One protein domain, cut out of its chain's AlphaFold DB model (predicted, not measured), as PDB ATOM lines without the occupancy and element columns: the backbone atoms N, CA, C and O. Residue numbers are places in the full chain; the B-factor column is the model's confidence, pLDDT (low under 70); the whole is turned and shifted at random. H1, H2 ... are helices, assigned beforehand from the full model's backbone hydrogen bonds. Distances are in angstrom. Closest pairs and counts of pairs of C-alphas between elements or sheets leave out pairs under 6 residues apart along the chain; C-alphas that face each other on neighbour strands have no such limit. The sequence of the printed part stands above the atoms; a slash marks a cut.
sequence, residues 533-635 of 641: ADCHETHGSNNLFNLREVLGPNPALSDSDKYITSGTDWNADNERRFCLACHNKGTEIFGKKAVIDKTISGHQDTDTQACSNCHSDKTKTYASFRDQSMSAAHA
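What this domain is: This is residues 533 to 635 of the 641 residues of the protein "Doubled CXXCH motif (Paired_CXXCH_1)" of Neobacillus massiliamazoniensis (UniProt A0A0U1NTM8). What is the picture? The domain has little regular structure: H1 and H3 run side by side, H2 packs on H3, and long looped stretches, residues 533 to 571 and 583 to 611, fill much of the rest. What is its make-up? The printed part has 103 residues, with H1, H2, H3 in order, no named strand and 25 residues in named elements, all helix. It is compact, radius of gyration of the C-alphas 13.7 A, spanning 37 by 31 by 25 A.

How they stand to each other: Which helices meet? H1, residues 572 to 582, is close to but not clearly touching H3, residues 625 to 634: the closest C-alphas, Glu 575 and Ser 629, are 7.0 A apart. They run the same way at a shallow tilt of 8 degrees. H2, residues 612 to 615, touches H3, closest C-alphas Ser 612 and Ala 632, 5.0 A. Are the backbones regular in pairing? Every O i to N i+4 pair is within hydrogen-bond range in H3, 6 of 7 in H1; H2 is too short for one.

Where its parts are: Where does H1 begin? C-alpha 572 is at (-25.686, 41.317, 56.344); H1 is 16.1 A long. Where does H3 end? C-alpha 634 is at (-29.127, 34.552, 42.273); H3 is 14.3 A long.

The domain as a whole: Is it unbroken? The printed part has no cut; the link H1 to H2 is long. Where is confidence low? Sixteen residues are under 70, among them 536 to 541 and 552 to 557.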
ATOM      1  N   ALA A 533     -25.438  24.147  41.944       65.62
ATOM      2  CA  ALA A 533     -24.395  23.287  42.508       65.62
ATOM      3  C   ALA A 533     -22.996  23.930  42.586       65.62
ATOM      4  O   ALA A 533     -22.120  23.411  43.274       65.62
ATOM      5  N   ASP A 534     -22.748  25.060  41.920       72.56
ATOM      6  CA  ASP A 534     -21.497  25.809  42.113       72.56
ATOM      7  C   ASP A 534     -21.513  26.615  43.421       72.56
ATOM      8  O   ASP A 534     -20.459  27.015  43.920       72.56
ATOM      9  N   CYS A 535     -22.703  26.806  44.004       76.69
ATOM     10  CA  CYS A 535     -22.914  27.518  45.261       76.69
ATOM     11  C   CYS A 535     -23.451  26.621  46.383       76.69
ATOM     12  O   CYS A 535     -23.140  26.877  47.543       76.69
ATOM     13  N   HIS A 536     -24.221  25.578  46.066       69.62
ATOM     14  CA  HIS A 536     -24.868  24.689  47.033       69.62
ATOM     15  C   HIS A 536     -24.313  23.261  46.984       69.62
ATOM     16  O   HIS A 536     -24.065  22.718  45.911       69.62
ATOM     17  N   GLU A 537     -24.146  22.655  48.159       62.81
ATOM     18  CA  GLU A 537     -23.799  21.252  48.349       62.81
ATOM     19  C   GLU A 537     -25.077  20.428  48.495       62.81
ATOM     20  O   GLU A 537     -25.881  20.637  49.407       62.81
ATOM     21  N   THR A 538     -25.275  19.478  47.591       51.06
ATOM     22  CA  THR A 538     -26.470  18.629  47.590       51.06
ATOM     23  C   THR A 538     -26.418  17.553  48.671       51.06
ATOM     24  O   THR A 538     -27.462  17.036  49.049       51.06
ATOM     25  N   HIS A 539     -25.229  17.254  49.205       44.78
ATOM     26  CA  HIS A 539     -25.009  16.231  50.234       44.78
ATOM     27  C   HIS A 539     -24.900  16.797  51.661       44.78
ATOM     28  O   HIS A 539     -24.550  16.074  52.593       44.78
ATOM     29  N   GLY A 540     -25.226  18.081  51.836       49.78
ATOM     30  CA  GLY A 540     -25.120  18.789  53.108       49.78
ATOM     31  C   GLY A 540     -23.792  19.524  53.263       49.78
ATOM     32  O   GLY A 540     -22.745  19.092  52.793       49.78
ATOM     33  N   SER A 541     -23.842  20.674  53.926       60.06
ATOM     34  CA  SER A 541     -22.667  21.496  54.209       60.06
ATOM     35  C   SER A 541     -22.690  21.975  55.654       60.06
ATOM     36  O   SER A 541     -23.751  22.090  56.267       60.06
ATOM     37  N   ASN A 542     -21.513  22.320  56.176       72.12
ATOM     38  CA  ASN A 542     -21.369  22.987  57.469       72.12
ATOM     39  C   ASN A 542     -21.884  24.439  57.452       72.12
ATOM     40  O   ASN A 542     -21.911  25.097  58.492       72.12
ATOM     41  N   ASN A 543     -22.297  24.943  56.285       70.94
ATOM     42  CA  ASN A 543     -22.824  26.288  56.115       70.94
ATOM     43  C   ASN A 543     -24.351  26.349  56.073       70.94
ATOM     44  O   ASN A 543     -25.025  25.444  55.575       70.94
ATOM     45  N   LEU A 544     -24.898  27.497  56.489       75.50
ATOM     46  CA  LEU A 544     -26.313  27.826  56.286       75.50
ATOM     47  C   LEU A 544     -26.718  27.631  54.818       75.50
ATOM     48  O   LEU A 544     -25.960  27.938  53.898       75.50
ATOM     49  N   PHE A 545     -27.940  27.134  54.615       70.25
ATOM     50  CA  PHE A 545     -28.532  26.857  53.297       70.25
ATOM     51  C   PHE A 545     -27.727  25.897  52.417       70.25
ATOM     52  O   PHE A 545     -27.825  25.950  51.191       70.25
ATOM     53  N   ASN A 546     -26.942  25.020  53.041       63.81
ATOM     54  CA  ASN A 546     -26.071  24.075  52.359       63.81
ATOM     55  C   ASN A 546     -25.100  24.754  51.383       63.81
ATOM     56  O   ASN A 546     -24.816  24.217  50.320       63.81
ATOM     57  N   LEU A 547     -24.619  25.958  51.689       77.38
ATOM     58  CA  LEU A 547     -23.663  26.641  50.817       77.38
ATOM     59  C   LEU A 547     -22.311  25.923  50.829       77.38
ATOM     60  O   LEU A 547     -21.825  25.520  51.883       77.38
ATOM     61  N   ARG A 548     -21.664  25.768  49.678       76.94
ATOM     62  CA  ARG A 548     -20.369  25.082  49.606       76.94
ATOM     63  C   ARG A 548     -19.306  25.862  50.372       76.94
ATOM     64  O   ARG A 548     -19.261  27.088  50.325       76.94
ATOM     65  N   GLU A 549     -18.428  25.134  51.050       81.44
ATOM     66  CA  GLU A 549     -17.217  25.715  51.640       81.44
ATOM     67  C   GLU A 549     -16.235  26.175  50.554       81.44
ATOM     68  O   GLU A 549     -15.511  27.152  50.722       81.44
ATOM     69  N   VAL A 550     -16.238  25.484  49.413       79.50
ATOM     70  CA  VAL A 550     -15.429  25.798  48.235       79.50
ATOM     71  C   VAL A 550     -16.369  26.240  47.119       79.50
ATOM     72  O   VAL A 550     -17.090  25.416  46.555       79.50
ATOM     73  N   LEU A 551     -16.382  27.543  46.834       76.56
ATOM     74  CA  LEU A 551     -17.216  28.140  45.790       76.56
ATOM     75  C   LEU A 551     -16.497  28.094  44.437       76.56
ATOM     76  O   LEU A 551     -15.330  28.476  44.331       76.56
ATOM     77  N   GLY A 552     -17.207  27.639  43.405       64.44
ATOM     78  CA  GLY A 552     -16.637  27.407  42.075       64.44
ATOM     79  C   GLY A 552     -15.787  26.127  41.966       64.44
ATOM     80  O   GLY A 552     -15.669  25.351  42.917       64.44
ATOM     81  N   PRO A 553     -15.184  25.865  40.794       54.75
ATOM     82  CA  PRO A 553     -14.504  24.604  40.485       54.75
ATOM     83  C   PRO A 553     -13.066  24.498  41.031       54.75
ATOM     84  O   PRO A 553     -12.310  23.660  40.550       54.75
ATOM     85  N   ASN A 554     -12.643  25.320  42.000       58.56
ATOM     86  CA  ASN A 554     -11.258  25.326  42.492       58.56
ATOM     87  C   ASN A 554     -11.075  24.472  43.767       58.56
ATOM     88  O   ASN A 554     -11.263  24.990  44.865       58.56
ATOM     89  N   PRO A 555     -10.657  23.193  43.679       53.28
ATOM     90  CA  PRO A 555     -10.599  22.291  44.832       53.28
ATOM     91  C   PRO A 555      -9.446  22.571  45.813       53.28
ATOM     92  O   PRO A 555      -9.379  21.926  46.855       53.28
ATOM     93  N   ALA A 556      -8.523  23.485  45.498       58.59
ATOM     94  CA  ALA A 556      -7.283  23.687  46.252       58.59
ATOM     95  C   ALA A 556      -7.274  25.009  47.042       58.59
ATOM     96  O   ALA A 556      -6.367  25.826  46.884       58.59
ATOM     97  N   LEU A 557      -8.294  25.232  47.876       66.12
ATOM     98  CA  LEU A 557      -8.310  26.323  48.856       66.12
ATOM     99  C   LEU A 557      -7.754  25.841  50.200       66.12
ATOM    100  O   LEU A 557      -8.002  24.705  50.607       66.12
ATOM    101  N   SER A 558      -7.007  26.703  50.892       72.00
ATOM    102  CA  SER A 558      -6.647  26.451  52.289       72.00
ATOM    103  C   SER A 558      -7.899  26.536  53.170       72.00
ATOM    104  O   SER A 558      -8.872  27.192  52.795       72.00
ATOM    105  N   ASP A 559      -7.902  25.909  54.350       72.94
ATOM    106  CA  ASP A 559      -9.078  25.948  55.238       72.94
ATOM    107  C   ASP A 559      -9.477  27.379  55.640       72.94
ATOM    108  O   ASP A 559     -10.656  27.650  55.843       72.94
ATOM    109  N   SER A 560      -8.522  28.317  55.693       73.62
ATOM    110  CA  SER A 560      -8.799  29.736  55.951       73.62
ATOM    111  C   SER A 560      -9.458  30.474  54.783       73.62
ATOM    112  O   SER A 560     -10.042  31.533  55.000       73.62
ATOM    113  N   ASP A 561      -9.370  29.935  53.566       72.44
ATOM    114  CA  ASP A 561      -9.968  30.521  52.360       72.44
ATOM    115  C   ASP A 561     -11.339  29.908  52.030       72.44
ATOM    116  O   ASP A 561     -12.017  30.360  51.104       72.44
ATOM    117  N   LYS A 562     -11.758  28.880  52.777       82.31
ATOM    118  CA  LYS A 562     -13.093  28.294  52.660       82.31
ATOM    119  C   LYS A 562     -14.146  29.256  53.194       82.31
ATOM    120  O   LYS A 562     -13.973  29.912  54.221       82.31
ATOM    121  N   TYR A 563     -15.282  29.309  52.512       86.19
ATOM    122  CA  TYR A 563     -16.437  30.042  52.997       86.19
ATOM    123  C   TYR A 563     -17.060  29.316  54.193       86.19
ATOM    124  O   TYR A 563     -17.426  28.143  54.093       86.19
ATOM    125  N   ILE A 564     -17.207  30.039  55.306       85.38
ATOM    126  CA  ILE A 564     -17.870  29.550  56.515       85.38
ATOM    127  C   ILE A 564     -18.906  30.575  56.995       85.38
ATOM    128  O   ILE A 564     -18.589  31.751  57.221       85.38
ATOM    129  N   THR A 565     -20.153  30.141  57.178       82.19
ATOM    130  CA  THR A 565     -21.199  30.952  57.817       82.19
ATOM    131  C   THR A 565     -20.934  31.090  59.307       82.19
ATOM    132  O   THR A 565     -20.526  30.140  59.966       82.19
ATOM    133  N   SER A 566     -21.210  32.264  59.872       82.50
ATOM    134  CA  SER A 566     -21.120  32.474  61.319       82.50
ATOM    135  C   SER A 566     -22.508  32.453  61.948       82.50
ATOM    136  O   SER A 566     -23.395  33.176  61.487       82.50
ATOM    137  N   GLY A 567     -22.669  31.725  63.050       82.44
ATOM    138  CA  GLY A 567     -23.946  31.650  63.759       82.44
ATOM    139  C   GLY A 567     -25.032  30.931  62.954       82.44
ATOM    140  O   GLY A 567     -24.743  30.207  62.005       82.44
ATOM    141  N   THR A 568     -26.288  31.117  63.360       79.25
ATOM    142  CA  THR A 568     -27.448  30.391  62.810       79.25
ATOM    143  C   THR A 568     -28.292  31.206  61.833       79.25
ATOM    144  O   THR A 568     -29.141  30.641  61.146       79.25
ATOM    145  N   ASP A 569     -28.063  32.519  61.751       83.19
ATOM    146  CA  ASP A 569     -28.958  33.446  61.058       83.19
ATOM    147  C   ASP A 569     -28.334  34.003  59.777       83.19
ATOM    148  O   ASP A 569     -27.148  34.339  59.722       83.19
ATOM    149  N   TRP A 570     -29.154  34.179  58.738       86.81
ATOM    150  CA  TRP A 570     -28.733  34.887  57.530       86.81
ATOM    151  C   TRP A 570     -28.875  36.398  57.707       86.81
ATOM    152  O   TRP A 570     -29.984  36.931  57.693       86.81
ATOM    153  N   ASN A 571     -27.746  37.081  57.874       90.62
ATOM    154  CA  ASN A 571     -27.652  38.519  58.116       90.62
ATOM    155  C   ASN A 571     -26.700  39.198  57.111       90.62
ATOM    156  O   ASN A 571     -26.121  38.534  56.247       90.62
ATOM    157  N   ALA A 572     -26.538  40.520  57.229       92.31
ATOM    158  CA  ALA A 572     -25.686  41.317  56.344       92.31
ATOM    159  C   ALA A 572     -24.235  40.815  56.287       92.31
ATOM    160  O   ALA A 572     -23.653  40.766  55.205       92.31
ATOM    161  N   ASP A 573     -23.678  40.378  57.419       91.00
ATOM    162  CA  ASP A 573     -22.295  39.904  57.498       91.00
ATOM    163  C   ASP A 573     -22.101  38.554  56.799       91.00
ATOM    164  O   ASP A 573     -21.096  38.358  56.111       91.00
ATOM    165  N   ASN A 574     -23.039  37.615  56.976       90.94
ATOM    166  CA  ASN A 574     -23.025  36.322  56.285       90.94
ATOM    167  C   ASN A 574     -23.230  36.508  54.774       90.94
ATOM    168  O   ASN A 574     -22.479  35.936  53.987       90.94
ATOM    169  N   GLU A 575     -24.176  37.362  54.364       93.44
ATOM    170  CA  GLU A 575     -24.397  37.684  52.950       93.44
ATOM    171  C   GLU A 575     -23.143  38.300  52.317       93.44
ATOM    172  O   GLU A 575     -22.682  37.850  51.267       93.44
ATOM    173  N   ARG A 576     -22.548  39.299  52.980       91.06
ATOM    174  CA  ARG A 576     -21.351  39.975  52.483       91.06
ATOM    175  C   ARG A 576     -20.187  38.998  52.365       91.06
ATOM    176  O   ARG A 576     -19.574  38.936  51.307       91.06
ATOM    177  N   ARG A 577     -19.906  38.185  53.390       89.75
ATOM    178  CA  ARG A 577     -18.843  37.163  53.312       89.75
ATOM    179  C   ARG A 577     -19.055  36.179  52.169       89.75
ATOM    180  O   ARG A 577     -18.089  35.861  51.482       89.75
ATOM    181  N   PHE A 578     -20.291  35.742  51.939       91.12
ATOM    182  CA  PHE A 578     -20.616  34.858  50.825       91.12
ATOM    183  C   PHE A 578     -20.305  35.510  49.471       91.12
ATOM    184  O   PHE A 578     -19.550  34.954  48.677       91.12
ATOM    185  N   CYS A 579     -20.812  36.721  49.222       90.12
ATOM    186  CA  CYS A 579     -20.552  37.432  47.969       90.12
ATOM    187  C   CYS A 579     -19.053  37.724  47.778       90.12
ATOM    188  O   CYS A 579     -18.503  37.525  46.693       90.12
ATOM    189  N   LEU A 580     -18.361  38.148  48.839       88.12
ATOM    190  CA  LEU A 580     -16.930  38.451  48.801       88.12
ATOM    191  C   LEU A 580     -16.059  37.211  48.566       88.12
ATOM    192  O   LEU A 580     -14.982  37.352  47.992       88.12
ATOM    193  N   ALA A 581     -16.517  36.007  48.922       87.06
ATOM    194  CA  ALA A 581     -15.789  34.767  48.643       87.06
ATOM    195  C   ALA A 581     -15.643  34.481  47.134       87.06
ATOM    196  O   ALA A 581     -14.684  33.827  46.726       87.06
ATOM    197  N   CYS A 582     -16.524  35.031  46.291       83.88
ATOM    198  CA  CYS A 582     -16.389  34.996  44.827       83.88
ATOM    199  C   CYS A 582     -15.791  36.295  44.257       83.88
ATOM    200  O   CYS A 582     -15.101  36.284  43.240       83.88
ATOM    201  N   HIS A 583     -16.021  37.428  44.922       86.12
ATOM    202  CA  HIS A 583     -15.616  38.762  44.473       86.12
ATOM    203  C   HIS A 583     -14.267  39.237  45.063       86.12
ATOM    204  O   HIS A 583     -14.069  40.419  45.350       86.12
ATOM    205  N   ASN A 584     -13.304  38.324  45.220       79.19
ATOM    206  CA  ASN A 584     -12.009  38.566  45.879       79.19
ATOM    207  C   ASN A 584     -10.797  38.640  44.922       79.19
ATOM    208  O   ASN A 584      -9.660  38.678  45.388       79.19
ATOM    209  N   LYS A 585     -11.004  38.655  43.594       70.12
ATOM    210  CA  LYS A 585      -9.966  38.536  42.536       70.12
ATOM    211  C   LYS A 585      -9.263  37.170  42.425       70.12
ATOM    212  O   LYS A 585      -8.530  36.957  41.457       70.12
ATOM    213  N   GLY A 586      -9.436  36.272  43.388       72.38
ATOM    214  CA  GLY A 586      -8.795  34.957  43.441       72.38
ATOM    215  C   GLY A 586      -9.680  33.850  42.879       72.38
ATOM    216  O   GLY A 586      -9.232  33.101  42.008       72.38
ATOM    217  N   THR A 587     -10.928  33.797  43.345       76.06
ATOM    218  CA  THR A 587     -11.930  32.801  42.959       76.06
ATOM    219  C   THR A 587     -12.336  33.011  41.508       76.06
ATOM    220  O   THR A 587     -12.736  34.100  41.093       76.06
ATOM    221  N   GLU A 588     -12.169  31.960  40.721       75.44
ATOM    222  CA  GLU A 588     -12.515  31.929  39.311       75.44
ATOM    223  C   GLU A 588     -13.783  31.090  39.155       75.44
ATOM    224  O   GLU A 588     -13.860  29.985  39.694       75.44
ATOM    225  N   ILE A 589     -14.782  31.657  38.481       74.06
ATOM    226  CA  ILE A 589     -16.011  30.965  38.104       74.06
ATOM    227  C   ILE A 589     -16.248  31.226  36.617       74.06
ATOM    228  O   ILE A 589     -16.435  32.366  36.181       74.06
ATOM    229  N   PHE A 590     -16.241  30.154  35.837       69.62
ATOM    230  CA  PHE A 590     -16.493  30.152  34.402       69.62
ATOM    231  C   PHE A 590     -15.590  31.060  33.545       69.62
ATOM    232  O   PHE A 590     -16.043  31.797  32.667       69.62
ATOM    233  N   GLY A 591     -14.291  31.049  33.817       66.88
ATOM    234  CA  GLY A 591     -13.265  31.883  33.204       66.88
ATOM    235  C   GLY A 591     -13.282  33.339  33.672       66.88
ATOM    236  O   GLY A 591     -12.475  34.137  33.186       66.88
ATOM    237  N   LYS A 592     -14.169  33.719  34.603       72.50
ATOM    238  CA  LYS A 592     -14.245  35.083  35.134       72.50
ATOM    239  C   LYS A 592     -13.770  35.146  36.576       72.50
ATOM    240  O   LYS A 592     -14.088  34.306  37.410       72.50
ATOM    241  N   LYS A 593     -13.052  36.224  36.872       78.69
ATOM    242  CA  LYS A 593     -12.690  36.635  38.227       78.69
ATOM    243  C   LYS A 593     -13.348  37.972  38.488       78.69
ATOM    244  O   LYS A 593     -13.075  38.940  37.775       78.69
ATOM    245  N   ALA A 594     -14.230  38.023  39.474       78.94
ATOM    246  CA  ALA A 594     -14.908  39.260  39.805       78.94
ATOM    247  C   ALA A 594     -13.980  40.180  40.613       78.94
ATOM    248  O   ALA A 594     -13.263  39.746  41.520       78.94
ATOM    249  N   VAL A 595     -13.984  41.467  40.256       79.06
ATOM    250  CA  VAL A 595     -13.229  42.519  40.942       79.06
ATOM    251  C   VAL A 595     -14.213  43.466  41.603       79.06
ATOM    252  O   VAL A 595     -15.132  43.959  40.952       79.06
ATOM    253  N   ILE A 596     -13.984  43.758  42.879       82.94
ATOM    254  CA  ILE A 596     -14.691  44.828  43.580       82.94
ATOM    255  C   ILE A 596     -13.950  46.136  43.371       82.94
ATOM    256  O   ILE A 596     -12.768  46.259  43.708       82.94
ATOM    257  N   ASP A 597     -14.669  47.117  42.836       85.88
ATOM    258  CA  ASP A 597     -14.214  48.496  42.799       85.88
ATOM    259  C   ASP A 597     -14.441  49.149  44.167       85.88
ATOM    260  O   ASP A 597     -15.558  49.538  44.506       85.88
ATOM    261  N   LYS A 598     -13.360  49.266  44.946       87.56
ATOM    262  CA  LYS A 598     -13.363  49.855  46.294       87.56
ATOM    263  C   LYS A 598     -13.635  51.366  46.307       87.56
ATOM    264  O   LYS A 598     -13.783  51.939  47.387       87.56
ATOM    265  N   THR A 599     -13.678  52.023  45.145       88.25
ATOM    266  CA  THR A 599     -14.022  53.450  45.046       88.25
ATOM    267  C   THR A 599     -15.530  53.700  45.134       88.25
ATOM    268  O   THR A 599     -15.945  54.801  45.486       88.25
ATOM    269  N   ILE A 600     -16.354  52.676  44.892       86.31
ATOM    270  CA  ILE A 600     -17.816  52.747  44.988       86.31
ATOM    271  C   ILE A 600     -18.239  52.631  46.458       86.31
ATOM    272  O   ILE A 600     -17.770  51.753  47.179       86.31
ATOM    273  N   SER A 601     -19.123  53.513  46.933       86.31
ATOM    274  CA  SER A 601     -19.679  53.425  48.297       86.31
ATOM    275  C   SER A 601     -20.377  52.075  48.515       86.31
ATOM    276  O   SER A 601     -21.166  51.661  47.670       86.31
ATOM    277  N   GLY A 602     -20.101  51.393  49.630       86.25
ATOM    278  CA  GLY A 602     -20.596  50.033  49.898       86.25
ATOM    279  C   GLY A 602     -19.572  48.927  49.600       86.25
ATOM    280  O   GLY A 602     -19.707  47.795  50.077       86.25
ATOM    281  N   HIS A 603     -18.520  49.229  48.833       88.75
ATOM    282  CA  HIS A 603     -17.484  48.271  48.419       88.75
ATOM    283  C   HIS A 603     -16.186  48.357  49.234       88.75
ATOM    284  O   HIS A 603     -15.251  47.590  48.998       88.75
ATOM    285  N   GLN A 604     -16.100  49.284  50.186       89.69
ATOM    286  CA  GLN A 604     -14.942  49.422  51.063       89.69
ATOM    287  C   GLN A 604     -14.843  48.228  52.027       89.69
ATOM    288  O   GLN A 604     -15.853  47.642  52.424       89.69
ATOM    289  N   ASP A 605     -13.622  47.892  52.448       84.31
ATOM    290  CA  ASP A 605     -13.377  46.762  53.361       84.31
ATOM    291  C   ASP A 605     -14.041  46.959  54.735       84.31
ATOM    292  O   ASP A 605     -14.395  45.991  55.399       84.31
ATOM    293  N   THR A 606     -14.222  48.213  55.156       86.50
ATOM    294  CA  THR A 606     -14.839  48.585  56.439       86.50
ATOM    295  C   THR A 606     -16.360  48.709  56.370       86.50
ATOM    296  O   THR A 606     -16.983  49.018  57.382       86.50
ATOM    297  N   ASP A 607     -16.956  48.553  55.189       88.50
ATOM    298  CA  ASP A 607     -18.396  48.703  55.012       88.50
ATOM    299  C   ASP A 607     -19.135  47.442  55.493       88.50
ATOM    300  O   ASP A 607     -18.746  46.317  55.167       88.50
ATOM    301  N   THR A 608     -20.199  47.634  56.274       89.06
ATOM    302  CA  THR A 608     -21.031  46.566  56.855       89.06
ATOM    303  C   THR A 608     -22.366  46.405  56.126       89.06
ATOM    304  O   THR A 608     -23.227  45.629  56.542       89.06
ATOM    305  N   GLN A 609     -22.594  47.168  55.059       91.38
ATOM    306  CA  GLN A 609     -23.807  47.104  54.271       91.38
ATOM    307  C   GLN A 609     -23.859  45.783  53.490       91.38
ATOM    308  O   GLN A 609     -22.899  45.369  52.831       91.38
ATOM    309  N   ALA A 610     -25.021  45.128  53.550       93.06
ATOM    310  CA  ALA A 610     -25.309  43.946  52.746       93.06
ATOM    311  C   ALA A 610     -25.278  44.274  51.248       93.06
ATOM    312  O   ALA A 610     -25.774  45.324  50.827       93.06
ATOM    313  N   CYS A 611     -24.759  43.356  50.433       92.62
ATOM    314  CA  CYS A 611     -24.662  43.520  48.981       92.62
ATOM    315  C   CYS A 611     -26.046  43.729  48.340       92.62
ATOM    316  O   CYS A 611     -26.213  44.526  47.416       92.62
ATOM    317  N   SER A 612     -27.071  43.089  48.890       93.88
ATOM    318  CA  SER A 612     -28.466  43.165  48.477       93.88
ATOM    319  C   SER A 612     -29.088  44.550  48.621       93.88
ATOM    320  O   SER A 612     -30.048  44.876  47.915       93.88
ATOM    321  N   ASN A 613     -28.499  45.437  49.425       92.12
ATOM    322  CA  ASN A 613     -28.924  46.833  49.489       92.12
ATOM    323  C   ASN A 613     -28.676  47.595  48.190       92.12
ATOM    324  O   ASN A 613     -29.442  48.507  47.894       92.12
ATOM    325  N   CYS A 614     -27.740  47.152  47.351       90.50
ATOM    326  CA  CYS A 614     -27.484  47.749  46.039       90.50
ATOM    327  C   CYS A 614     -27.790  46.775  44.893       90.50
ATOM    328  O   CYS A 614     -28.370  47.184  43.896       90.50
ATOM    329  N   HIS A 615     -27.497  45.484  45.055       90.44
ATOM    330  CA  HIS A 615     -27.524  44.513  43.957       90.44
ATOM    331  C   HIS A 615     -28.828  43.716  43.811       90.44
ATOM    332  O   HIS A 615     -28.960  42.974  42.843       90.44
ATOM    333  N   SER A 616     -29.805  43.862  44.714       90.69
ATOM    334  CA  SER A 616     -31.141  43.275  44.519       90.69
ATOM    335  C   SER A 616     -31.944  44.038  43.458       90.69
ATOM    336  O   SER A 616     -31.719  45.232  43.253       90.69
ATOM    337  N   ASP A 617     -32.948  43.400  42.856       87.19
ATOM    338  CA  ASP A 617     -33.881  44.079  41.949       87.19
ATOM    339  C   ASP A 617     -34.669  45.163  42.706       87.19
ATOM    340  O   ASP A 617     -35.469  44.857  43.594       87.19
ATOM    341  N   LYS A 618     -34.409  46.435  42.376       85.56
ATOM    342  CA  LYS A 618     -35.000  47.615  43.033       85.56
ATOM    343  C   LYS A 618     -36.426  47.914  42.600       85.56
ATOM    344  O   LYS A 618     -37.081  48.740  43.228       85.56
ATOM    345  N   THR A 619     -36.918  47.240  41.566       83.44
ATOM    346  CA  THR A 619     -38.316  47.354  41.143       83.44
ATOM    347  C   THR A 619     -39.254  46.524  42.025       83.44
ATOM    348  O   THR A 619     -40.467  46.730  41.999       83.44
ATOM    349  N   LYS A 620     -38.705  45.618  42.847       82.19
ATOM    350  CA  LYS A 620     -39.458  44.734  43.743       82.19
ATOM    351  C   LYS A 620     -39.385  45.196  45.195       82.19
ATOM    352  O   LYS A 620     -38.354  45.661  45.676       82.19
ATOM    353  N   THR A 621     -40.489  44.995  45.910       85.25
ATOM    354  CA  THR A 621     -40.533  45.104  47.374       85.25
ATOM    355  C   THR A 621     -40.346  43.717  47.979       85.25
ATOM    356  O   THR A 621     -41.032  42.774  47.586       85.25
ATOM    357  N   TYR A 622     -39.425  43.588  48.932       84.19
ATOM    358  CA  TYR A 622     -39.100  42.314  49.574       84.19
ATOM    359  C   TYR A 622     -39.763  42.215  50.943       84.19
ATOM    360  O   TYR A 622     -39.758  43.175  51.710       84.19
ATOM    361  N   ALA A 623     -40.318  41.043  51.253       81.56
ATOM    362  CA  ALA A 623     -40.978  40.795  52.533       81.56
ATOM    363  C   ALA A 623     -39.976  40.616  53.686       81.56
ATOM    364  O   ALA A 623     -40.319  40.827  54.847       81.56
ATOM    365  N   SER A 624     -38.738  40.227  53.374       85.94
ATOM    366  CA  SER A 624     -37.679  40.011  54.353       85.94
ATOM    367  C   SER A 624     -36.299  40.329  53.779       85.94
ATOM    368  O   SER A 624     -36.100  40.305  52.561       85.94
ATOM    369  N   PHE A 625     -35.327  40.552  54.670       87.31
ATOM    370  CA  PHE A 625     -33.911  40.654  54.301       87.31
ATOM    371  C   PHE A 625     -33.466  39.438  53.482       87.31
ATOM    372  O   PHE A 625     -32.869  39.593  52.425       87.31
ATOM    373  N   ARG A 626     -33.857  38.228  53.903       84.88
ATOM    374  CA  ARG A 626     -33.545  36.982  53.192       84.88
ATOM    375  C   ARG A 626     -34.042  36.996  51.745       84.88
ATOM    376  O   ARG A 626     -33.304  36.581  50.857       84.88
ATOM    377  N   ASP A 627     -35.260  37.472  51.488       82.19
ATOM    378  CA  ASP A 627     -35.800  37.547  50.122       82.19
ATOM    379  C   ASP A 627     -35.013  38.529  49.250       82.19
ATOM    380  O   ASP A 627     -34.747  38.248  48.079       82.19
ATOM    381  N   GLN A 628     -34.596  39.652  49.838       90.06
ATOM    382  CA  GLN A 628     -33.750  40.647  49.185       90.06
ATOM    383  C   GLN A 628     -32.347  40.091  48.888       90.06
ATOM    384  O   GLN A 628     -31.849  40.248  47.769       90.06
ATOM    385  N   SER A 629     -31.738  39.382  49.846       90.25
ATOM    386  CA  SER A 629     -30.464  38.676  49.673       90.25
ATOM    387  C   SER A 629     -30.543  37.617  48.579       90.25
ATOM    388  O   SER A 629     -29.635  37.524  47.757       90.25
ATOM    389  N   MET A 630     -31.634  36.844  48.517       86.19
ATOM    390  CA  MET A 630     -31.826  35.838  47.468       86.19
ATOM    391  C   MET A 630     -31.853  36.472  46.077       86.19
ATOM    392  O   MET A 630     -31.227  35.925  45.171       86.19
ATOM    393  N   SER A 631     -32.507  37.626  45.905       87.88
ATOM    394  CA  SER A 631     -32.464  38.349  44.628       87.88
ATOM    395  C   SER A 631     -31.037  38.734  44.242       87.88
ATOM    396  O   SER A 631     -30.651  38.515  43.098       87.88
ATOM    397  N   ALA A 632     -30.255  39.274  45.176       90.25
ATOM    398  CA  ALA A 632     -28.894  39.719  44.897       90.25
ATOM    399  C   ALA A 632     -27.915  38.558  44.658       90.25
ATOM    400  O   ALA A 632     -27.013  38.685  43.838       90.25
ATOM    401  N   ALA A 633     -28.094  37.424  45.336       89.38
ATOM    402  CA  ALA A 633     -27.233  36.255  45.168       89.38
ATOM    403  C   ALA A 633     -27.495  35.512  43.845       89.38
ATOM    404  O   ALA A 633     -26.551  35.105  43.171       89.38
ATOM    405  N   HIS A 634     -28.763  35.349  43.452       86.56
ATOM    406  CA  HIS A 634     -29.127  34.552  42.273       86.56
ATOM    407  C   HIS A 634     -29.209  35.386  40.988       86.56
ATOM    408  O   HIS A 634     -28.874  34.887  39.916       86.56
ATOM    409  N   ALA A 635     -29.626  36.653  41.076       87.69
ATOM    410  CA  ALA A 635     -29.721  37.545  39.923       87.69
ATOM    411  C   ALA A 635     -29.335  38.994  40.258       87.69
ATOM    412  O   ALA A 635     -30.198  39.880  40.229       87.69
TER     413      ALA A 635